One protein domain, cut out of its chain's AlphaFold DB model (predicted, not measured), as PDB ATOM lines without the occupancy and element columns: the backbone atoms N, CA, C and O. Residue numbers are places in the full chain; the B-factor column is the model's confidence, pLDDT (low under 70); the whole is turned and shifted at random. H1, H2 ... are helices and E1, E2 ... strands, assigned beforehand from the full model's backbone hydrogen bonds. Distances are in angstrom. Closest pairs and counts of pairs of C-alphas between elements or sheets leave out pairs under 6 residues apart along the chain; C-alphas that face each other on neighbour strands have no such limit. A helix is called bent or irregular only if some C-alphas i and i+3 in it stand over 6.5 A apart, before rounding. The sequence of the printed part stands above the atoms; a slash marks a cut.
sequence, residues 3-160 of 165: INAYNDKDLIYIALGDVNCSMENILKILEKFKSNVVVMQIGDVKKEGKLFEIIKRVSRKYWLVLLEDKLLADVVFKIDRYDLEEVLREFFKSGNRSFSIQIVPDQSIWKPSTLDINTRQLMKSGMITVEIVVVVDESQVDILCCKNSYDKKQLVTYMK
ATOM      1  N   ILE A   3      29.594  31.876   7.529       96.25
ATOM      2  CA  ILE A   3      28.168  32.084   7.240       96.25
ATOM      3  C   ILE A   3      27.465  30.732   7.189       96.25
ATOM      4  O   ILE A   3      27.818  29.883   6.368       96.25
ATOM      5  N   ASN A   4      26.432  30.562   8.009       96.81
ATOM      6  CA  ASN A   4      25.484  29.460   7.897       96.81
ATOM      7  C   ASN A   4      24.110  30.016   7.515       96.81
ATOM      8  O   ASN A   4      23.579  30.871   8.214       96.81
ATOM      9  N   ALA A   5      23.536  29.547   6.406       97.06
ATOM     10  CA  ALA A   5      22.265  30.060   5.909       97.06
ATOM     11  C   ALA A   5      21.352  28.959   5.360       97.06
ATOM     12  O   ALA A   5      21.650  28.303   4.349       97.06
ATOM     13  N   TYR A   6      20.167  28.821   5.947       96.25
ATOM     14  CA  TYR A   6      19.172  27.829   5.545       96.25
ATOM     15  C   TYR A   6      17.762  28.419   5.510       96.25
ATOM     16  O   TYR A   6      17.480  29.470   6.079       96.25
ATOM     17  N   ASN A   7      16.880  27.743   4.775       94.62
ATOM     18  CA  ASN A   7      15.457  28.054   4.791       94.62
ATOM     19  C   ASN A   7      14.791  27.135   5.817       94.62
ATOM     20  O   ASN A   7      15.017  25.925   5.768       94.62
ATOM     21  N   ASP A   8      13.947  27.683   6.682       90.94
ATOM     22  CA  ASP A   8      13.061  26.914   7.556       90.94
ATOM     23  C   ASP A   8      11.609  27.322   7.282       90.94
ATOM     24  O   ASP A   8      11.093  28.318   7.808       90.94
ATOM     25  N   LYS A   9      10.947  26.520   6.439       89.69
ATOM     26  CA  LYS A   9       9.607  26.791   5.897       89.69
ATOM     27  C   LYS A   9       9.588  28.150   5.184       89.69
ATOM     28  O   LYS A   9      10.282  28.322   4.180       89.69
ATOM     29  N   ASP A  10       8.832  29.104   5.720       90.81
ATOM     30  CA  ASP A  10       8.632  30.444   5.158       90.81
ATOM     31  C   ASP A  10       9.672  31.464   5.645       90.81
ATOM     32  O   ASP A  10       9.580  32.650   5.326       90.81
ATOM     33  N   LEU A  11      10.661  31.018   6.425       95.00
ATOM     34  CA  LEU A  11      11.703  31.864   6.992       95.00
ATOM     35  C   LEU A  11      13.075  31.530   6.411       95.00
ATOM     36  O   LEU A  11      13.358  30.397   6.019       95.00
ATOM     37  N   ILE A  12      13.935  32.538   6.401       96.75
ATOM     38  CA  ILE A  12      15.357  32.441   6.099       96.75
ATOM     39  C   ILE A  12      16.102  32.739   7.392       96.75
ATOM     40  O   ILE A  12      15.883  33.788   7.997       96.75
ATOM     41  N   TYR A  13      16.989  31.831   7.779       97.19
ATOM     42  CA  TYR A  13      17.924  32.027   8.877       97.19
ATOM     43  C   TYR A  13      19.335  32.201   8.317       97.19
ATOM     44  O   TYR A  13      19.748  31.440   7.436       97.19
ATOM     45  N   ILE A  14      20.057  33.197   8.825       97.88
ATOM     46  CA  ILE A  14      21.461  33.467   8.518       97.88
ATOM     47  C   ILE A  14      22.189  33.717   9.839       97.88
ATOM     48  O   ILE A  14      21.905  34.701  10.509       97.88
ATOM     49  N   ALA A  15      23.145  32.858  10.175       97.69
ATOM     50  CA  ALA A  15      24.105  33.084  11.249       97.69
ATOM     51  C   ALA A  15      25.445  33.501  10.646       97.69
ATOM     52  O   ALA A  15      25.995  32.800   9.786       97.69
ATOM     53  N   LEU A  16      25.964  34.631  11.107       97.31
ATOM     54  CA  LEU A  16      27.287  35.139  10.785       97.31
ATOM     55  C   LEU A  16      28.159  35.002  12.038       97.31
ATOM     56  O   LEU A  16      27.890  35.650  13.044       97.31
ATOM     57  N   GLY A  17      29.182  34.152  11.983       95.88
ATOM     58  CA  GLY A  17      30.166  33.972  13.057       95.88
ATOM     59  C   GLY A  17      31.535  34.520  12.667       95.88
ATOM     60  O   GLY A  17      31.819  34.720  11.481       95.88
ATOM     61  N   ASP A  18      32.411  34.733  13.649       94.56
ATOM     62  CA  ASP A  18      33.721  35.368  13.448       94.56
ATOM     63  C   ASP A  18      33.586  36.715  12.694       94.56
ATOM     64  O   ASP A  18      34.326  36.987  11.737       94.56
ATOM     65  N   VAL A  19      32.572  37.514  13.057       92.94
ATOM     66  CA  VAL A  19      32.283  38.841  12.491       92.94
ATOM     67  C   VAL A  19      32.813  39.921  13.421       92.94
ATOM     68  O   VAL A  19      32.472  39.958  14.601       92.94
ATOM     69  N   ASN A  20      33.570  40.876  12.874       93.00
ATOM     70  CA  ASN A  20      33.843  42.122  13.582       93.00
ATOM     71  C   ASN A  20      32.531  42.906  13.719       93.00
ATOM     72  O   ASN A  20      32.111  43.577  12.775       93.00
ATOM     73  N   CYS A  21      31.880  42.811  14.877       94.12
ATOM     74  CA  CYS A  21      30.611  43.474  15.177       94.12
ATOM     75  C   CYS A  21      30.791  44.979  15.434       94.12
ATOM     76  O   CYS A  21      30.210  45.520  16.364       94.12
ATOM     77  N   SER A  22      31.612  45.666  14.638       93.75
ATOM     78  CA  SER A  22      31.791  47.114  14.712       93.75
ATOM     79  C   SER A  22      30.517  47.845  14.285       93.75
ATOM     80  O   SER A  22      29.721  47.334  13.495       93.75
ATOM     81  N   MET A  23      30.349  49.085  14.751       94.19
ATOM     82  CA  MET A  23      29.232  49.945  14.341       94.19
ATOM     83  C   MET A  23      29.090  50.025  12.816       94.19
ATOM     84  O   MET A  23      27.985  49.897  12.302       94.19
ATOM     85  N   GLU A  24      30.202  50.185  12.097       94.25
ATOM     86  CA  GLU A  24      30.215  50.246  10.635       94.25
ATOM     87  C   GLU A  24      29.635  48.971  10.006       94.25
ATOM     88  O   GLU A  24      28.745  49.044   9.161       94.25
ATOM     89  N   ASN A  25      30.083  47.799  10.458       95.00
ATOM     90  CA  ASN A  25      29.618  46.522   9.922       95.00
ATOM     91  C   ASN A  25      28.143  46.263  10.241       95.00
ATOM     92  O   ASN A  25      27.403  45.783   9.384       95.00
ATOM     93  N   ILE A  26      27.684  46.638  11.437       95.06
ATOM     94  CA  ILE A  26      26.261  46.559  11.783       95.06
ATOM     95  C   ILE A  26      25.426  47.481  10.889       95.06
ATOM     96  O   ILE A  26      24.374  47.065  10.401       95.06
ATOM     97  N   LEU A  27      25.885  48.706  10.620       93.94
ATOM     98  CA  LEU A  27      25.183  49.627   9.723       93.94
ATOM     99  C   LEU A  27      25.099  49.073   8.291       93.94
ATOM    100  O   LEU A  27      24.010  49.095   7.714       93.94
ATOM    101  N   LYS A  28      26.181  48.477   7.765       94.56
ATOM    102  CA  LYS A  28      26.174  47.767   6.470       94.56
ATOM    103  C   LYS A  28      25.154  46.625   6.451       94.56
ATOM    104  O   LYS A  28      24.365  46.512   5.520       94.56
ATOM    105  N   ILE A  29      25.084  45.802   7.500       94.75
ATOM    106  CA  ILE A  29      24.063  44.739   7.596       94.75
ATOM    107  C   ILE A  29      22.653  45.342   7.535       94.75
ATOM    108  O   ILE A  29      21.795  44.861   6.791       94.75
ATOM    109  N   LEU A  30      22.414  46.422   8.283       93.06
ATOM    110  CA  LEU A  30      21.116  47.088   8.329       93.06
ATOM    111  C   LEU A  30      20.714  47.690   6.976       93.06
ATOM    112  O   LEU A  30      19.520  47.768   6.679       93.06
ATOM    113  N   GLU A  31      21.647  48.168   6.142       92.56
ATOM    114  CA  GLU A  31      21.378  48.739   4.801       92.56
ATOM    115  C   GLU A  31      20.598  47.796   3.892       92.56
ATOM    116  O   GLU A  31      19.735  48.238   3.125       92.56
ATOM    117  N   LYS A  32      20.796  46.487   4.059       94.19
ATOM    118  CA  LYS A  32      20.054  45.479   3.307       94.19
ATOM    119  C   LYS A  32      18.554  45.482   3.592       94.19
ATOM    120  O   LYS A  32      17.758  45.092   2.733       94.19
ATOM    121  N   PHE A  33      18.160  45.925   4.780       91.44
ATOM    122  CA  PHE A  33      16.792  45.837   5.257       91.44
ATOM    123  C   PHE A  33      16.174  47.236   5.353       91.44
ATOM    124  O   PHE A  33      16.337  47.966   6.330       91.44
ATOM    125  N   LYS A  34      15.488  47.643   4.281       78.69
ATOM    126  CA  LYS A  34      14.902  48.982   4.138       78.69
ATOM    127  C   LYS A  34      13.743  49.189   5.123       78.69
ATOM    128  O   LYS A  34      12.657  48.660   4.915       78.69
ATOM    129  N   SER A  35      13.969  49.992   6.158       85.50
ATOM    130  CA  SER A  35      12.929  50.517   7.048       85.50
ATOM    131  C   SER A  35      13.321  51.899   7.556       85.50
ATOM    132  O   SER A  35      14.492  52.122   7.852       85.50
ATOM    133  N   ASN A  36      12.350  52.806   7.678       87.50
ATOM    134  CA  ASN A  36      12.572  54.140   8.245       87.50
ATOM    135  C   ASN A  36      12.552  54.119   9.774       87.50
ATOM    136  O   ASN A  36      13.250  54.903  10.402       87.50
ATOM    137  N   VAL A  37      11.761  53.220  10.364       91.50
ATOM    138  CA  VAL A  37      11.607  53.080  11.815       91.50
ATOM    139  C   VAL A  37      11.831  51.624  12.181       91.50
ATOM    140  O   VAL A  37      11.333  50.719  11.504       91.50
ATOM    141  N   VAL A  38      12.577  51.389  13.251       94.12
ATOM    142  CA  VAL A  38      12.816  50.047  13.784       94.12
ATOM    143  C   VAL A  38      12.470  50.000  15.264       94.12
ATOM    144  O   VAL A  38      12.393  51.034  15.934       94.12
ATOM    145  N   VAL A  39      12.260  48.790  15.766       95.25
ATOM    146  CA  VAL A  39      12.250  48.525  17.202       95.25
ATOM    147  C   VAL A  39      13.612  47.959  17.564       95.25
ATOM    148  O   VAL A  39      14.042  46.984  16.956       95.25
ATOM    149  N   MET A  40      14.289  48.564  18.531       96.25
ATOM    150  CA  MET A  40      15.559  48.081  19.056       96.25
ATOM    151  C   MET A  40      15.387  47.685  20.521       96.25
ATOM    152  O   MET A  40      14.671  48.356  21.267       96.25
ATOM    153  N   GLN A  41      16.040  46.601  20.920       95.69
ATOM    154  CA  GLN A  41      16.142  46.160  22.306       95.69
ATOM    155  C   GLN A  41      17.611  46.068  22.695       95.69
ATOM    156  O   GLN A  41      18.413  45.480  21.973       95.69
ATOM    157  N   ILE A  42      17.953  46.638  23.847       96.50
ATOM    158  CA  ILE A  42      19.286  46.544  24.445       96.50
ATOM    159  C   ILE A  42      19.110  46.028  25.868       96.50
ATOM    160  O   ILE A  42      18.347  46.616  26.637       96.50
ATOM    161  N   GLY A  43      19.793  44.932  26.196       92.88
ATOM    162  CA  GLY A  43      19.780  44.364  27.543       92.88
ATOM    163  C   GLY A  43      20.765  45.058  28.480       92.88
ATOM    164  O   GLY A  43      21.743  45.638  28.008       92.88
ATOM    165  N   ASP A  44      20.529  44.990  29.790       92.81
ATOM    166  CA  ASP A  44      21.454  45.456  30.845       92.81
ATOM    167  C   ASP A  44      21.868  46.943  30.756       92.81
ATOM    168  O   ASP A  44      23.012  47.328  31.024       92.81
ATOM    169  N   VAL A  45      20.959  47.835  30.361       95.56
ATOM    170  CA  VAL A  45      21.257  49.271  30.260       95.56
ATOM    171  C   VAL A  45      21.220  49.929  31.641       95.56
ATOM    172  O   VAL A  45      20.226  49.847  32.366       95.56
ATOM    173  N   LYS A  46      22.279  50.671  31.987       94.94
ATOM    174  CA  LYS A  46      22.329  51.512  33.196       94.94
ATOM    175  C   LYS A  46      21.358  52.689  33.084       94.94
ATOM    176  O   LYS A  46      21.531  53.545  32.217       94.94
ATOM    177  N   LYS A  47      20.392  52.788  34.004       92.12
ATOM    178  CA  LYS A  47      19.340  53.833  33.998       92.12
ATOM    179  C   LYS A  47      19.853  55.257  34.218       92.12
ATOM    180  O   LYS A  47      19.193  56.208  33.823       92.12
ATOM    181  N   GLU A  48      21.020  55.411  34.830       92.38
ATOM    182  CA  GLU A  48      21.691  56.709  35.006       92.38
ATOM    183  C   GLU A  48      22.861  56.884  34.019       92.38
ATOM    184  O   GLU A  48      23.662  57.806  34.134       92.38
ATOM    185  N   GLY A  49      22.991  55.974  33.048       95.12
ATOM    186  CA  GLY A  49      24.058  55.989  32.058       95.12
ATOM    187  C   GLY A  49      23.721  56.821  30.822       95.12
ATOM    188  O   GLY A  49      22.565  56.944  30.415       95.12
ATOM    189  N   LYS A  50      24.771  57.300  30.151       97.62
ATOM    190  CA  LYS A  50      24.680  58.093  28.918       97.62
ATOM    191  C   LYS A  50      23.927  57.385  27.785       97.62
ATOM    192  O   LYS A  50      23.175  58.030  27.059       97.62
ATOM    193  N   LEU A  51      24.068  56.061  27.663       98.00
ATOM    194  CA  LEU A  51      23.301  55.269  26.696       98.00
ATOM    195  C   LEU A  51      21.791  55.441  26.909       98.00
ATOM    196  O   LEU A  51      21.054  55.693  25.958       98.00
ATOM    197  N   PHE A  52      21.329  55.373  28.158       97.38
ATOM    198  CA  PHE A  52      19.916  55.549  28.468       97.38
ATOM    199  C   PHE A  52      19.434  56.982  28.217       97.38
ATOM    200  O   PHE A  52      18.317  57.186  27.741       97.38
ATOM    201  N   GLU A  53      20.267  57.986  28.499       97.75
ATOM    202  CA  GLU A  53      19.959  59.384  28.176       97.75
ATOM    203  C   GLU A  53      19.766  59.605  26.675       97.75
ATOM    204  O   GLU A  53      18.787  60.238  26.274       97.75
ATOM    205  N   ILE A  54      20.649  59.034  25.850       98.19
ATOM    206  CA  ILE A  54      20.532  59.096  24.390       98.19
ATOM    207  C   ILE A  54      19.244  58.411  23.944       98.19
ATOM    208  O   ILE A  54      18.457  59.042  23.239       98.19
ATOM    209  N   ILE A  55      18.968  57.184  24.408       98.06
ATOM    210  CA  ILE A  55      17.740  56.453  24.051       98.06
ATOM    211  C   ILE A  55      16.494  57.287  24.373       98.06
ATOM    212  O   ILE A  55      15.621  57.433  23.519       98.06
ATOM    213  N   LYS A  56      16.405  57.891  25.565       97.56
ATOM    214  CA  LYS A  56      15.267  58.755  25.932       97.56
ATOM    215  C   LYS A  56      15.097  59.944  24.988       97.56
ATOM    216  O   LYS A  56      13.966  60.329  24.715       97.56
ATOM    217  N   ARG A  57      16.200  60.538  24.526       97.38
ATOM    218  CA  ARG A  57      16.174  61.720  23.659       97.38
ATOM    219  C   ARG A  57      15.762  61.382  22.227       97.38
ATOM    220  O   ARG A  57      15.011  62.148  21.637       97.38
ATOM    221  N   VAL A  58      16.279  60.285  21.669       97.31
ATOM    222  CA  VAL A  58      16.108  59.961  20.238       97.31
ATOM    223  C   VAL A  58      14.980  58.966  19.964       97.31
ATOM    224  O   VAL A  58      14.525  58.827  18.832       97.31
ATOM    225  N   SER A  59      14.506  58.244  20.981       95.94
ATOM    226  CA  SER A  59      13.392  57.319  20.789       95.94
ATOM    227  C   SER A  59      12.071  58.066  20.608       95.94
ATOM    228  O   SER A  59      11.740  59.002  21.332       95.94
ATOM    229  N   ARG A  60      11.247  57.577  19.680       91.94
ATOM    230  CA  ARG A  60       9.842  58.002  19.558       91.94
ATOM    231  C   ARG A  60       9.021  57.536  20.755       91.94
ATOM    232  O   ARG A  60       8.041  58.164  21.151       91.94
ATOM    233  N   LYS A  61       9.375  56.355  21.261       93.00
ATOM    234  CA  LYS A  61       8.766  55.707  22.417       93.00
ATOM    235  C   LYS A  61       9.720  54.645  22.942       93.00
ATOM    236  O   LYS A  61      10.306  53.925  22.138       93.00
ATOM    237  N   TYR A  62       9.812  54.506  24.256       94.81
ATOM    238  CA  TYR A  62      10.586  53.453  24.899       94.81
ATOM    239  C   TYR A  62       9.805  52.817  26.048       94.81
ATOM    240  O   TYR A  62       8.843  53.385  26.570       94.81
ATOM    241  N   TRP A  63      10.242  51.625  26.427       93.75
ATOM    242  CA  TRP A  63       9.718  50.829  27.521       93.75
ATOM    243  C   TRP A  63      10.877  50.192  28.274       93.75
ATOM    244  O   TRP A  63      11.927  49.913  27.696       93.75
ATOM    245  N   LEU A  64      10.668  49.979  29.569       92.94
ATOM    246  CA  LEU A  64      11.638  49.364  30.461       92.94
ATOM    247  C   LEU A  64      11.111  48.008  30.906       92.94
ATOM    248  O   LEU A  64       9.997  47.935  31.429       92.94
ATOM    249  N   VAL A  65      11.928  46.971  30.756       87.25
ATOM    250  CA  VAL A  65      11.742  45.701  31.455       87.25
ATOM    251  C   VAL A  65      12.687  45.729  32.650       87.25
ATOM    252  O   VAL A  65      13.907  45.818  32.505       87.25
ATOM    253  N   LEU A  66      12.108  45.795  33.847       80.62
ATOM    254  CA  LEU A  66      12.869  45.968  35.079       80.62
ATOM    255  C   LEU A  66      13.494  44.638  35.496       80.62
ATOM    256  O   LEU A  66      12.782  43.655  35.683       80.62
ATOM    257  N   LEU A  67      14.809  44.653  35.683       76.81
ATOM    258  CA  LEU A  67      15.550  43.557  36.293       76.81
ATOM    259  C   LEU A  67      15.442  43.641  37.823       76.81
ATOM    260  O   LEU A  67      15.053  44.677  38.376       76.81
ATOM    261  N   GLU A  68      15.791  42.553  38.513       75.62
ATOM    262  CA  GLU A  68      15.845  42.522  39.984       75.62
ATOM    263  C   GLU A  68      16.772  43.619  40.533       75.62
ATOM    264  O   GLU A  68      16.453  44.279  41.527       75.62
ATOM    265  N   ASP A  69      17.879  43.873  39.826       71.19
ATOM    266  CA  ASP A  69      18.718  45.046  40.034       71.19
ATOM    267  C   ASP A  69      18.028  46.302  39.481       71.19
ATOM    268  O   ASP A  69      17.904  46.524  38.273       71.19
ATOM    269  N   LYS A  70      17.605  47.183  40.392       77.25
ATOM    270  CA  LYS A  70      16.913  48.429  40.051       77.25
ATOM    271  C   LYS A  70      17.792  49.433  39.300       77.25
ATOM    272  O   LYS A  70      17.223  50.397  38.783       77.25
ATOM    273  N   LEU A  71      19.106  49.237  39.191       88.50
ATOM    274  CA  LEU A  71      20.015  50.118  38.444       88.50
ATOM    275  C   LEU A  71      20.064  49.798  36.944       88.50
ATOM    276  O   LEU A  71      20.313  50.698  36.134       88.50
ATOM    277  N   LEU A  72      19.786  48.547  36.575       91.81
ATOM    278  CA  LEU A  72      19.773  48.069  35.194       91.81
ATOM    279  C   LEU A  72      18.337  47.864  34.692       91.81
ATOM    280  O   LEU A  72      17.377  47.735  35.463       91.81
ATOM    281  N   ALA A  73      18.166  47.911  33.379       93.06
ATOM    282  CA  ALA A  73      16.946  47.491  32.707       93.06
ATOM    283  C   ALA A  73      17.248  47.085  31.272       93.06
ATOM    284  O   ALA A  73      18.114  47.678  30.626       93.06
ATOM    285  N   ASP A  74      16.438  46.173  30.752       93.19
ATOM    286  CA  ASP A  74      16.345  46.026  29.310       93.19
ATOM    287  C   ASP A  74      15.477  47.163  28.784       93.19
ATOM    288  O   ASP A  74      14.402  47.473  29.318       93.19
ATOM    289  N   VAL A  75      15.965  47.817  27.738       95.38
ATOM    290  CA  VAL A  75      15.301  48.968  27.137       95.38
ATOM    291  C   VAL A  75      14.871  48.575  25.744       95.38
ATOM    292  O   VAL A  75      15.702  48.244  24.900       95.38
ATOM    293  N   VAL A  76      13.567  48.649  25.502       95.38
ATOM    294  CA  VAL A  76      12.986  48.427  24.178       95.38
ATOM    295  C   VAL A  76      12.421  49.736  23.676       95.38
ATOM    296  O   VAL A  76      11.714  50.425  24.408       95.38
ATOM    297  N   PHE A  77      12.739  50.121  22.447       95.75
ATOM    298  CA  PHE A  77      12.389  51.442  21.948       95.75
ATOM    299  C   PHE A  77      12.201  51.478  20.437       95.75
ATOM    300  O   PHE A  77      12.821  50.734  19.682       95.75
ATOM    301  N   LYS A  78      11.312  52.372  20.007       95.25
ATOM    302  CA  LYS A  78      11.095  52.726  18.604       95.25
ATOM    303  C   LYS A  78      11.985  53.901  18.255       95.25
ATOM    304  O   LYS A  78      11.957  54.913  18.958       95.25
ATOM    305  N   ILE A  79      12.715  53.787  17.158       95.50
ATOM    306  CA  ILE A  79      13.688  54.794  16.739       95.50
ATOM    307  C   ILE A  79      13.677  54.958  15.223       95.50
ATOM    308  O   ILE A  79      13.478  53.991  14.480       95.50
ATOM    309  N   ASP A  80      13.864  56.196  14.776       94.06
ATOM    310  CA  ASP A  80      14.155  56.486  13.382       94.06
ATOM    311  C   ASP A  80      15.529  55.946  13.007       94.06
ATOM    312  O   ASP A  80      16.507  56.072  13.740       94.06
ATOM    313  N   ARG A  81      15.630  55.362  11.819       89.50
ATOM    314  CA  ARG A  81      16.878  54.774  11.340       89.50
ATOM    315  C   ARG A  81      18.038  55.772  11.334       89.50
ATOM    316  O   ARG A  81      19.171  55.369  11.571       89.50
ATOM    317  N   TYR A  82      17.751  57.043  11.067       90.50
ATOM    318  CA  TYR A  82      18.747  58.114  11.045       90.50
ATOM    319  C   TYR A  82      19.387  58.364  12.417       90.50
ATOM    320  O   TYR A  82      20.536  58.788  12.472       90.50
ATOM    321  N   ASP A  83      18.691  58.032  13.507       95.31
ATOM    322  CA  ASP A  83      19.177  58.224  14.877       95.31
ATOM    323  C   ASP A  83      19.856  56.966  15.459       95.31
ATOM    324  O   ASP A  83      20.469  57.021  16.529       95.31
ATOM    325  N   LEU A  84      19.789  55.818  14.764       93.94
ATOM    326  CA  LEU A  84      20.393  54.557  15.225       93.94
ATOM    327  C   LEU A  84      21.900  54.666  15.436       93.94
ATOM    328  O   LEU A  84      22.425  54.073  16.378       93.94
ATOM    329  N   GLU A  85      22.599  55.399  14.569       95.38
ATOM    330  CA  GLU A  85      24.052  55.539  14.666       95.38
ATOM    331  C   GLU A  85      24.461  56.130  16.019       95.38
ATOM    332  O   GLU A  85      25.436  55.687  16.625       95.38
ATOM    333  N   GLU A  86      23.695  57.093  16.534       96.94
ATOM    334  CA  GLU A  86      24.008  57.727  17.806       96.94
ATOM    335  C   GLU A  86      23.854  56.760  18.986       96.94
ATOM    336  O   GLU A  86      24.711  56.722  19.875       96.94
ATOM    337  N   VAL A  87      22.812  55.925  18.962       97.62
ATOM    338  CA  VAL A  87      22.619  54.877  19.972       97.62
ATOM    339  C   VAL A  87      23.724  53.831  19.884       97.62
ATOM    340  O   VAL A  87      24.331  53.504  20.902       97.62
ATOM    341  N   LEU A  88      24.028  53.332  18.680       97.19
ATOM    342  CA  LEU A  88      25.071  52.325  18.472       97.19
ATOM    343  C   LEU A  88      26.438  52.838  18.937       97.19
ATOM    344  O   LEU A  88      27.172  52.130  19.624       97.19
ATOM    345  N   ARG A  89      26.764  54.097  18.633       96.88
ATOM    346  CA  ARG A  89      28.018  54.736  19.047       96.88
ATOM    347  C   ARG A  89      28.213  54.731  20.560       96.88
ATOM    348  O   ARG A  89      29.345  54.560  21.016       96.88
ATOM    349  N   GLU A  90      27.157  54.964  21.333       97.69
ATOM    350  CA  GLU A  90      27.235  54.911  22.796       97.69
ATOM    351  C   GLU A  90      27.148  53.475  23.321       97.69
ATOM    352  O   GLU A  90      27.863  53.130  24.260       97.69
ATOM    353  N   PHE A  91      26.368  52.608  22.672       97.44
ATOM    354  CA  PHE A  91      26.316  51.179  22.981       97.44
ATOM    355  C   PHE A  91      27.725  50.563  22.976       97.44
ATOM    356  O   PHE A  91      28.142  49.984  23.979       97.44
ATOM    357  N   PHE A  92      28.532  50.808  21.939       95.56
ATOM    358  CA  PHE A  92      29.905  50.283  21.862       95.56
ATOM    359  C   PHE A  92      30.876  50.843  22.919       95.56
ATOM    360  O   PHE A  92      31.972  50.313  23.080       95.56
ATOM    361  N   LYS A  93      30.498  51.893  23.659       95.38
ATOM    362  CA  LYS A  93      31.279  52.448  24.783       95.38
ATOM    363  C   LYS A  93      30.767  51.994  26.147       95.38
ATOM    364  O   LYS A  93      31.494  52.067  27.133       95.38
ATOM    365  N   SER A  94      29.509  51.572  26.204       92.06
ATOM    366  CA  SER A  94      28.770  51.324  27.444       92.06
ATOM    367  C   SER A  94      29.108  49.996  28.133       92.06
ATOM    368  O   SER A  94      28.841  49.844  29.325       92.06
ATOM    369  N   GLY A  95      29.720  49.053  27.407       89.00
ATOM    370  CA  GLY A  95      30.008  47.699  27.893       89.00
ATOM    371  C   GLY A  95      28.820  46.731  27.798       89.00
ATOM    372  O   GLY A  95      28.940  45.591  28.245       89.00
ATOM    373  N   ASN A  96      27.693  47.163  27.222       93.62
ATOM    374  CA  ASN A  96      26.592  46.281  26.846       93.62
ATOM    375  C   ASN A  96      27.054  45.273  25.776       93.62
ATOM    376  O   ASN A  96      27.888  45.588  24.926       93.62
ATOM    377  N   ARG A  97      26.539  44.043  25.850       92.88
ATOM    378  CA  ARG A  97      27.078  42.888  25.106       92.88
ATOM    379  C   ARG A  97      26.273  42.534  23.868       92.88
ATOM    380  O   ARG A  97      26.831  42.098  22.866       92.88
ATOM    381  N   SER A  98      24.967  42.766  23.917       95.62
ATOM    382  CA  SER A  98      24.070  42.410  22.832       95.62
ATOM    383  C   SER A  98      22.933  43.404  22.667       95.62
ATOM    384  O   SER A  98      22.566  44.154  23.577       95.62
ATOM    385  N   PHE A  99      22.383  43.406  21.461       97.31
ATOM    386  CA  PHE A  99      21.147  44.095  21.131       97.31
ATOM    387  C   PHE A  99      20.425  43.348  20.015       97.31
ATOM    388  O   PHE A  99      21.030  42.579  19.264       97.31
ATOM    389  N   SER A 100      19.132  43.613  19.873       96.56
ATOM    390  CA  SER A 100      18.361  43.176  18.717       96.56
ATOM    391  C   SER A 100      17.670  44.344  18.031       96.56
ATOM    392  O   SER A 100      17.374  45.374  18.640       96.56
ATOM    393  N   ILE A 101      17.436  44.191  16.731       96.56
ATOM    394  CA  ILE A 101      16.701  45.131  15.892       96.56
ATOM    395  C   ILE A 101      15.632  44.351  15.137       96.56
ATOM    396  O   ILE A 101      15.923  43.411  14.399       96.56
ATOM    397  N   GLN A 102      14.386  44.782  15.291       95.25
ATOM    398  CA  GLN A 102      13.231  44.253  14.590       95.25
ATOM    399  C   GLN A 102      12.713  45.274  13.580       95.25
ATOM    400  O   GLN A 102      12.509  46.456  13.888       95.25
ATOM    401  N   ILE A 103      12.436  44.800  12.367       93.94
ATOM    402  CA  ILE A 103      11.727  45.581  11.356       93.94
ATOM    403  C   ILE A 103      10.252  45.253  11.447       93.94
ATOM    404  O   ILE A 103       9.829  44.136  11.154       93.94
ATOM    405  N   VAL A 104       9.485  46.265  11.839       90.88
ATOM    406  CA  VAL A 104       8.040  46.191  12.032       90.88
ATOM    407  C   VAL A 104       7.378  46.997  10.906       90.88
ATOM    408  O   VAL A 104       7.496  48.227  10.909       90.88
ATOM    409  N   PRO A 105       6.719  46.350   9.924       88.31
ATOM    410  CA  PRO A 105       6.113  47.048   8.787       88.31
ATOM    411  C   PRO A 105       5.052  48.065   9.205       88.31
ATOM    412  O   PRO A 105       4.998  49.166   8.663       88.31
ATOM    413  N   ASP A 106       4.242  47.708  10.202       88.75
ATOM    414  CA  ASP A 106       3.271  48.598  10.825       88.75
ATOM    415  C   ASP A 106       3.666  48.842  12.285       88.75
ATOM    416  O   ASP A 106       3.567  47.988  13.160       88.75
ATOM    417  N   GLN A 107       4.132  50.052  12.574       82.31
ATOM    418  CA  GLN A 107       4.570  50.414  13.918       82.31
ATOM    419  C   GLN A 107       3.403  50.532  14.910       82.31
ATOM    420  O   GLN A 107       3.644  50.535  16.118       82.31
ATOM    421  N   SER A 108       2.155  50.656  14.453       84.81
ATOM    422  CA  SER A 108       0.988  50.831  15.328       84.81
ATOM    423  C   SER A 108       0.601  49.542  16.063       84.81
ATOM    424  O   SER A 108       0.093  49.597  17.188       84.81
ATOM    425  N   ILE A 109       0.912  48.385  15.472       83.69
ATOM    426  CA  ILE A 109       0.571  47.066  16.019       83.69
ATOM    427  C   ILE A 109       1.601  46.551  17.030       83.69
ATOM    428  O   ILE A 109       1.246  45.750  17.895       83.69
ATOM    429  N   TRP A 110       2.848  47.038  16.986       88.12
ATOM    430  CA  TRP A 110       3.889  46.615  17.927       88.12
ATOM    431  C   TRP A 110       3.722  47.276  19.299       88.12
ATOM    432  O   TRP A 110       3.680  48.514  19.410       88.12
ATOM    433  N   LYS A 111       3.670  46.448  20.351       86.31
ATOM    434  CA  LYS A 111       3.459  46.834  21.756       86.31
ATOM    435  C   LYS A 111       4.437  46.074  22.668       86.31
ATOM    436  O   LYS A 111       4.962  45.053  22.257       86.31
ATOM    437  N   PRO A 112       4.642  46.488  23.930       80.81
ATOM    438  CA  PRO A 112       5.544  45.777  24.846       80.81
ATOM    439  C   PRO A 112       5.196  44.305  25.061       80.81
ATOM    440  O   PRO A 112       6.090  43.476  25.104       80.81
ATOM    441  N   SER A 113       3.905  43.965  25.109       84.25
ATOM    442  CA  SER A 113       3.437  42.575  25.221       84.25
ATOM    443  C   SER A 113       3.837  41.695  24.028       84.25
ATOM    444  O   SER A 113       3.690  40.482  24.075       84.25
ATOM    445  N   THR A 114       4.303  42.295  22.929       86.25
ATOM    446  CA  THR A 114       4.864  41.581  21.779       86.25
ATOM    447  C   THR A 114       6.179  40.881  22.145       86.25
ATOM    448  O   THR A 114       6.511  39.888  21.508       86.25
ATOM    449  N   LEU A 115       6.890  41.335  23.186       82.81
ATOM    450  CA  LEU A 115       8.131  40.712  23.670       82.81
ATOM    451  C   LEU A 115       7.911  39.311  24.257       82.81
ATOM    452  O   LEU A 115       8.809  38.480  24.191       82.81
ATOM    453  N   ASP A 116       6.712  39.025  24.770       84.88
ATOM    454  CA  ASP A 116       6.359  37.705  25.309       84.88
ATOM    455  C   ASP A 116       6.038  36.682  24.202       84.88
ATOM    456  O   ASP A 116       5.830  35.494  24.460       84.88
ATOM    457  N   ILE A 117       5.957  37.137  22.949       88.06
ATOM    458  CA  ILE A 117       5.603  36.315  21.796       88.06
ATOM    459  C   ILE A 117       6.883  35.876  21.090       88.06
ATOM    460  O   ILE A 117       7.751  36.677  20.760       88.06
ATOM    461  N   ASN A 118       6.968  34.587  20.771       90.62
ATOM    462  CA  ASN A 118       8.100  34.049  20.027       90.62
ATOM    463  C   ASN A 118       8.253  34.733  18.648       90.62
ATOM    464  O   ASN A 118       7.286  34.804  17.882       90.62
ATOM    465  N   THR A 119       9.477  35.129  18.276       91.12
ATOM    466  CA  THR A 119       9.803  35.790  16.993       91.12
ATOM    467  C   THR A 119       9.185  35.095  15.782       91.12
ATOM    468  O   THR A 119       8.649  35.742  14.880       91.12
ATOM    469  N   ARG A 120       9.181  33.758  15.754       90.31
ATOM    470  CA  ARG A 120       8.602  32.994  14.642       90.31
ATOM    471  C   ARG A 120       7.100  33.233  14.492       90.31
ATOM    472  O   ARG A 120       6.594  33.248  13.371       90.31
ATOM    473  N   GLN A 121       6.379  33.388  15.599       91.44
ATOM    474  CA  GLN A 121       4.951  33.713  15.586       91.44
ATOM    475  C   GLN A 121       4.718  35.167  15.152       91.44
ATOM    476  O   GLN A 121       3.798  35.430  14.372       91.44
ATOM    477  N   LEU A 122       5.590  36.092  15.563       92.06
ATOM    478  CA  LEU A 122       5.558  37.486  15.107       92.06
ATOM    479  C   LEU A 122       5.761  37.601  13.594       92.06
ATOM    480  O   LEU A 122       5.017  38.308  12.920       92.06
ATOM    481  N   MET A 123       6.707  36.846  13.036       91.88
ATOM    482  CA  MET A 123       6.933  36.822  11.590       91.88
ATOM    483  C   MET A 123       5.767  36.205  10.824       91.88
ATOM    484  O   MET A 123       5.331  36.749   9.812       91.88
ATOM    485  N   LYS A 124       5.203  35.097  11.323       89.44
ATOM    486  CA  LYS A 124       4.035  34.452  10.700       89.44
ATOM    487  C   LYS A 124       2.792  35.336  10.683       89.44
ATOM    488  O   LYS A 124       2.009  35.249   9.745       89.44
ATOM    489  N   SER A 125       2.605  36.162  11.709       88.94
ATOM    490  CA  SER A 125       1.504  37.130  11.772       88.94
ATOM    491  C   SER A 125       1.775  38.406  10.968       88.94
ATOM    492  O   SER A 125       0.897  39.259  10.878       88.94
ATOM    493  N   GLY A 126       2.969  38.549  10.380       88.81
ATOM    494  CA  GLY A 126       3.375  39.742   9.640       88.81
ATOM    495  C   GLY A 126       3.683  40.951  10.527       88.81
ATOM    496  O   GLY A 126       3.883  42.043  10.002       88.81
ATOM    497  N   MET A 127       3.742  40.776  11.855       90.81
ATOM    498  CA  MET A 127       4.075  41.860  12.785       90.81
ATOM    499  C   MET A 127       5.511  42.342  12.598       90.81
ATOM    500  O   MET A 127       5.770  43.538  12.691       90.81
ATOM    501  N   ILE A 128       6.435  41.424  12.311       92.38
ATOM    502  CA  ILE A 128       7.826  41.744  11.982       92.38
ATOM    503  C   ILE A 128       8.231  41.013  10.700       92.38
ATOM    504  O   ILE A 128       7.746  39.917  10.428       92.38
ATOM    505  N   THR A 129       9.125  41.597   9.910       93.50
ATOM    506  CA  THR A 129       9.654  40.968   8.683       93.50
ATOM    507  C   THR A 129      11.098  40.520   8.817       93.50
ATOM    508  O   THR A 129      11.544  39.653   8.061       93.50
ATOM    509  N   VAL A 130      11.822  41.113   9.767       95.94
ATOM    510  CA  VAL A 130      13.229  40.845  10.050       95.94
ATOM    511  C   VAL A 130      13.458  40.985  11.548       95.94
ATOM    512  O   VAL A 130      12.951  41.925  12.162       95.94
ATOM    513  N   GLU A 131      14.252  40.083  12.104       96.56
ATOM    514  CA  GLU A 131      14.928  40.245  13.385       96.56
ATOM    515  C   GLU A 131      16.429  40.049  13.162       96.56
ATOM    516  O   GLU A 131      16.843  39.100  12.495       96.56
ATOM    517  N   ILE A 132      17.223  40.971  13.695       97.62
ATOM    518  CA  ILE A 132      18.683  40.922  13.705       97.62
ATOM    519  C   ILE A 132      19.105  40.932  15.165       97.62
ATOM    520  O   ILE A 132      18.733  41.851  15.889       97.62
ATOM    521  N   VAL A 133      19.880  39.945  15.587       97.81
ATOM    522  CA  VAL A 133      20.463  39.861  16.928       97.81
ATOM    523  C   VAL A 133      21.971  39.958  16.786       97.81
ATOM    524  O   VAL A 133      22.567  39.238  15.990       97.81
ATOM    525  N   VAL A 134      22.582  40.864  17.539       98.06
ATOM    526  CA  VAL A 134      24.028  41.085  17.551       98.06
ATOM    527  C   VAL A 134      24.542  40.748  18.939       98.06
ATOM    528  O   VAL A 134      24.065  41.315  19.921       98.06
ATOM    529  N   VAL A 135      25.524  39.854  19.008       96.75
ATOM    530  CA  VAL A 135      26.209  39.449  20.239       96.75
ATOM    531  C   VAL A 135      27.690  39.766  20.058       96.75
ATOM    532  O   VAL A 135      28.420  39.065  19.356       96.75
ATOM    533  N   VAL A 136      28.117  40.905  20.606       93.62
ATOM    534  CA  VAL A 136      29.417  41.523  20.300       93.62
ATOM    535  C   VAL A 136      30.574  40.703  20.852       93.62
ATOM    536  O   VAL A 136      31.569  40.494  20.160       93.62
ATOM    537  N   ASP A 137      30.441  40.226  22.083       90.25
ATOM    538  CA  ASP A 137      31.425  39.392  22.771       90.25
ATOM    539  C   ASP A 137      31.586  38.009  22.129       90.25
ATOM    540  O   ASP A 137      32.686  37.457  22.140       90.25
ATOM    541  N   GLU A 138      30.540  37.498  21.482       93.94
ATOM    542  CA  GLU A 138      30.588  36.253  20.704       93.94
ATOM    543  C   GLU A 138      30.958  36.474  19.227       93.94
ATOM    544  O   GLU A 138      31.109  35.512  18.474       93.94
ATOM    545  N   SER A 139      31.146  37.730  18.796       95.38
ATOM    546  CA  SER A 139      31.421  38.080  17.392       95.38
ATOM    547  C   SER A 139      30.396  37.461  16.427       95.38
ATOM    548  O   SER A 139      30.751  36.971  15.346       95.38
ATOM    549  N   GLN A 140      29.126  37.466  16.847       97.25
ATOM    550  CA  GLN A 140      28.024  36.782  16.183       97.25
ATOM    551  C   GLN A 140      26.904  37.753  15.804       97.25
ATOM    552  O   GLN A 140      26.507  38.627  16.579       97.25
ATOM    553  N   VAL A 141      26.363  37.562  14.600       98.06
ATOM    554  CA  VAL A 141      25.131  38.208  14.144       98.06
ATOM    555  C   VAL A 141      24.177  37.151  13.604       98.06
ATOM    556  O   VAL A 141      24.483  36.476  12.620       98.06
ATOM    557  N   ASP A 142      23.003  37.044  14.214       98.00
ATOM    558  CA  ASP A 142      21.909  36.205  13.740       98.00
ATOM    559  C   ASP A 142      20.852  37.053  13.049       98.00
ATOM    560  O   ASP A 142      20.440  38.100  13.544       98.00
ATOM    561  N   ILE A 143      20.390  36.586  11.897       97.75
ATOM    562  CA  ILE A 143      19.367  37.251  11.104       97.75
ATOM    563  C   ILE A 143      18.284  36.234  10.782       97.75
ATOM    564  O   ILE A 143      18.532  35.207  10.145       97.75
ATOM    565  N   LEU A 144      17.058  36.565  11.161       97.00
ATOM    566  CA  LEU A 144      15.863  35.835  10.778       97.00
ATOM    567  C   LEU A 144      14.977  36.758   9.939       97.00
ATOM    568  O   LEU A 144      14.717  37.895  10.323       97.00
ATOM    569  N   CYS A 145      14.513  36.297   8.779       95.75
ATOM    570  CA  CYS A 145      13.648  37.109   7.921       95.75
ATOM    571  C   CYS A 145      12.657  36.281   7.098       95.75
ATOM    572  O   CYS A 145      12.841  35.082   6.875       95.75
ATOM    573  N   CYS A 146      11.585  36.924   6.633       92.44
ATOM    574  CA  CYS A 146      10.544  36.277   5.835       92.44
ATOM    575  C   CYS A 146      11.003  36.019   4.390       92.44
ATOM    576  O   CYS A 146      11.373  36.947   3.666       92.44
ATOM    577  N   LYS A 147      10.873  34.773   3.915       90.38
ATOM    578  CA  LYS A 147      11.240  34.355   2.549       90.38
ATOM    579  C   LYS A 147      10.411  35.042   1.455       90.38
ATOM    580  O   LYS A 147      10.854  35.159   0.320       90.38
ATOM    581  N   ASN A 148       9.216  35.525   1.795       86.75
ATOM    582  CA  ASN A 148       8.368  36.278   0.865       86.75
ATOM    583  C   ASN A 148       8.876  37.708   0.619       86.75
ATOM    584  O   ASN A 148       8.443  38.354  -0.330       86.75
ATOM    585  N   SER A 149       9.773  38.210   1.473       88.06
ATOM    586  CA  SER A 149      10.318  39.569   1.392       88.06
ATOM    587  C   SER A 149      11.788  39.594   0.976       88.06
ATOM    588  O   SER A 149      12.261  40.617   0.485       88.06
ATOM    589  N   TYR A 150      12.511  38.485   1.156       92.69
ATOM    590  CA  TYR A 150      13.949  38.407   0.916       92.69
ATOM    591  C   TYR A 150      14.355  37.096   0.242       92.69
ATOM    592  O   TYR A 150      13.755  36.050   0.476       92.69
ATOM    593  N   ASP A 151      15.428  37.144  -0.550       94.31
ATOM    594  CA  ASP A 151      16.060  35.959  -1.129       94.31
ATOM    595  C   ASP A 151      17.343  35.587  -0.372       94.31
ATOM    596  O   ASP A 151      18.236  36.414  -0.174       94.31
ATOM    597  N   LYS A 152      17.462  34.309   0.009       96.50
ATOM    598  CA  LYS A 152      18.599  33.811   0.794       96.50
ATOM    599  C   LYS A 152      19.931  33.995   0.068       96.50
ATOM    600  O   LYS A 152      20.911  34.380   0.701       96.50
ATOM    601  N   LYS A 153      19.999  33.688  -1.234       96.19
ATOM    602  CA  LYS A 153      21.262  33.768  -1.984       96.19
ATOM    603  C   LYS A 153      21.721  35.219  -2.075       96.19
ATOM    604  O   LYS A 153      22.873  35.497  -1.770       96.19
ATOM    605  N   GLN A 154      20.810  36.135  -2.396       95.94
ATOM    606  CA  GLN A 154      21.103  37.566  -2.450       95.94
ATOM    607  C   GLN A 154      21.540  38.136  -1.098       95.94
ATOM    608  O   GLN A 154      22.416  38.998  -1.064       95.94
ATOM    609  N   LEU A 155      20.939  37.686   0.009       96.50
ATOM    610  CA  LEU A 155      21.368  38.099   1.346       96.50
ATOM    611  C   LEU A 155      22.783  37.605   1.647       96.50
ATOM    612  O   LEU A 155      23.624  38.406   2.034       96.50
ATOM    613  N   VAL A 156      23.071  36.320   1.421       96.62
ATOM    614  CA  VAL A 156      24.408  35.754   1.666       96.62
ATOM    615  C   VAL A 156      25.471  36.438   0.807       96.62
ATOM    616  O   VAL A 156      26.530  36.775   1.327       96.62
ATOM    617  N   THR A 157      25.196  36.665  -0.481       96.81
ATOM    618  CA  THR A 157      26.110  37.393  -1.373       96.81
ATOM    619  C   THR A 157      26.387  38.797  -0.845       96.81
ATOM    620  O   THR A 157      27.547  39.157  -0.689       96.81
ATOM    621  N   TYR A 158      25.340  39.539  -0.473       96.50
ATOM    622  CA  TYR A 158      25.490  40.879   0.089       96.50
ATOM    623  C   TYR A 158      26.346  40.885   1.364       96.50
ATOM    624  O   TYR A 158      27.266  41.686   1.475       96.50
ATOM    625  N   MET A 159      26.097  39.968   2.309       96.12
ATOM    626  CA  MET A 159      26.872  39.919   3.558       96.12
ATOM    627  C   MET A 159      28.358  39.648   3.306       96.12
ATOM    628  O   MET A 159      29.199  40.253   3.958       96.12
ATOM    629  N   LYS A 160      28.694  38.783   2.340       94.56
ATOM    630  CA  LYS A 160      30.094  38.545   1.954       94.56
ATOM    631  C   LYS A 160      30.740  39.794   1.371       94.56
ATOM    632  O   LYS A 160      31.799  40.200   1.827       94.56
TER     633      LYS A 160
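Overview. This is residues 3 to 160 of the 165 residues of an uncharacterized protein of uncultured Lachnospira sp (UniProt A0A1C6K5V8). One long, twisted sheet of eight strands forms the body, with H2 and H3 side by side over one face at its E3, E5, E4 end and H6 over the same face at its E1, E2 end. Small H5 lies over the opposite face, by E8 and E7, while H1 and H4 only graze the sheet. The printed part has 158 residues, with six named helices and eight named strands along the chain as E1 E2 H1 E3 H2 E4 E5 H3 E6 H4 H5 E7 E8 H6, a mixed class. The sheet's order is E1 E2 E8 E7 E6 E3 E5 E4, antiparallel throughout. The whole is compact, with a radius of gyration of the C-alphas of 15.2 A and spans of 43 by 33 by 29 A.

Along the chain. E1 takes residues 3 to 8, from C-alpha 3 at (28.168, 32.084, 7.240), and E2 11 to 17, 19.5 A. H1 is 23 to 31. E3, 37 to 46, 24.0 A, bends by 77 degrees at residue 43, C-alpha at (19.780, 44.364, 27.543). H2 is 50 to 58, E4 59 to 66, E5 72 to 80, 24.0 A, and H3 81 to 94, 20.3 A. H3 is irregular, but only just: C-alphas 82 and 85 are 6.9 A apart. E6 is 98 to 103, H4 112 to 116, H5 119 to 124, E7 130 to 135, E8 140 to 146, 20.3 A, and H6 152 to 160, ending at C-alpha 160 (30.094, 38.545, 1.954).

Arrangement. From edge strand E1 to edge strand E4, pairs within hydrogen-bond range include N 4 and O 15, 2.9 A, in hairpin E1 and E2; N 14 and O 143, 2.8 A, for E2 and E8; N 133 and O 142, 2.8 A, in hairpin E7 and E8; N 101 and O 132, 2.8 A, for E6 and E7; N 41 and O 100, 2.9 A, for E3 and E6; N 40 and O 77, 2.9 A, for E3 and E5; and N 63 and O 76, 2.8 A, in hairpin E4 and E5. E3, H2, E4 and E5, H3, E6 are split strand-helix-strand units, each with two strands running the same way and another strand between them in the sheet; both crossovers are right-handed. H3 is over E3 at a height over the sheet of 9.2 A. H2 and H3 touch, at a shallow tilt of 10 degrees, opposite ways, with C-alphas of Leu 51 and Glu 90 closest at 5.6 A. H1 touches H3, the closest C-alphas being those of Met 23 and Leu 88, 6.3 A. H6 is over E2 at a height of 9.5 A. H5, on the opposite face to H6, is only just over E8, with 4 of its C-alphas falling on E8 and 2 on E7. Each O i to N i+4 pair is within hydrogen-bond range in H1, H2, H5 and H6; H3 has 6 of 10, and H4 0 of 1, with 2 of 2 O i to N i+3 pairs.

Size, cuts and confidence. The C-alphas farthest apart, of Lys 70 and Lys 153, are 44.7 A apart. The printed part has no cut and no long link. Mean pLDDT of the printed part is 92.9, and no printed residue is under 70.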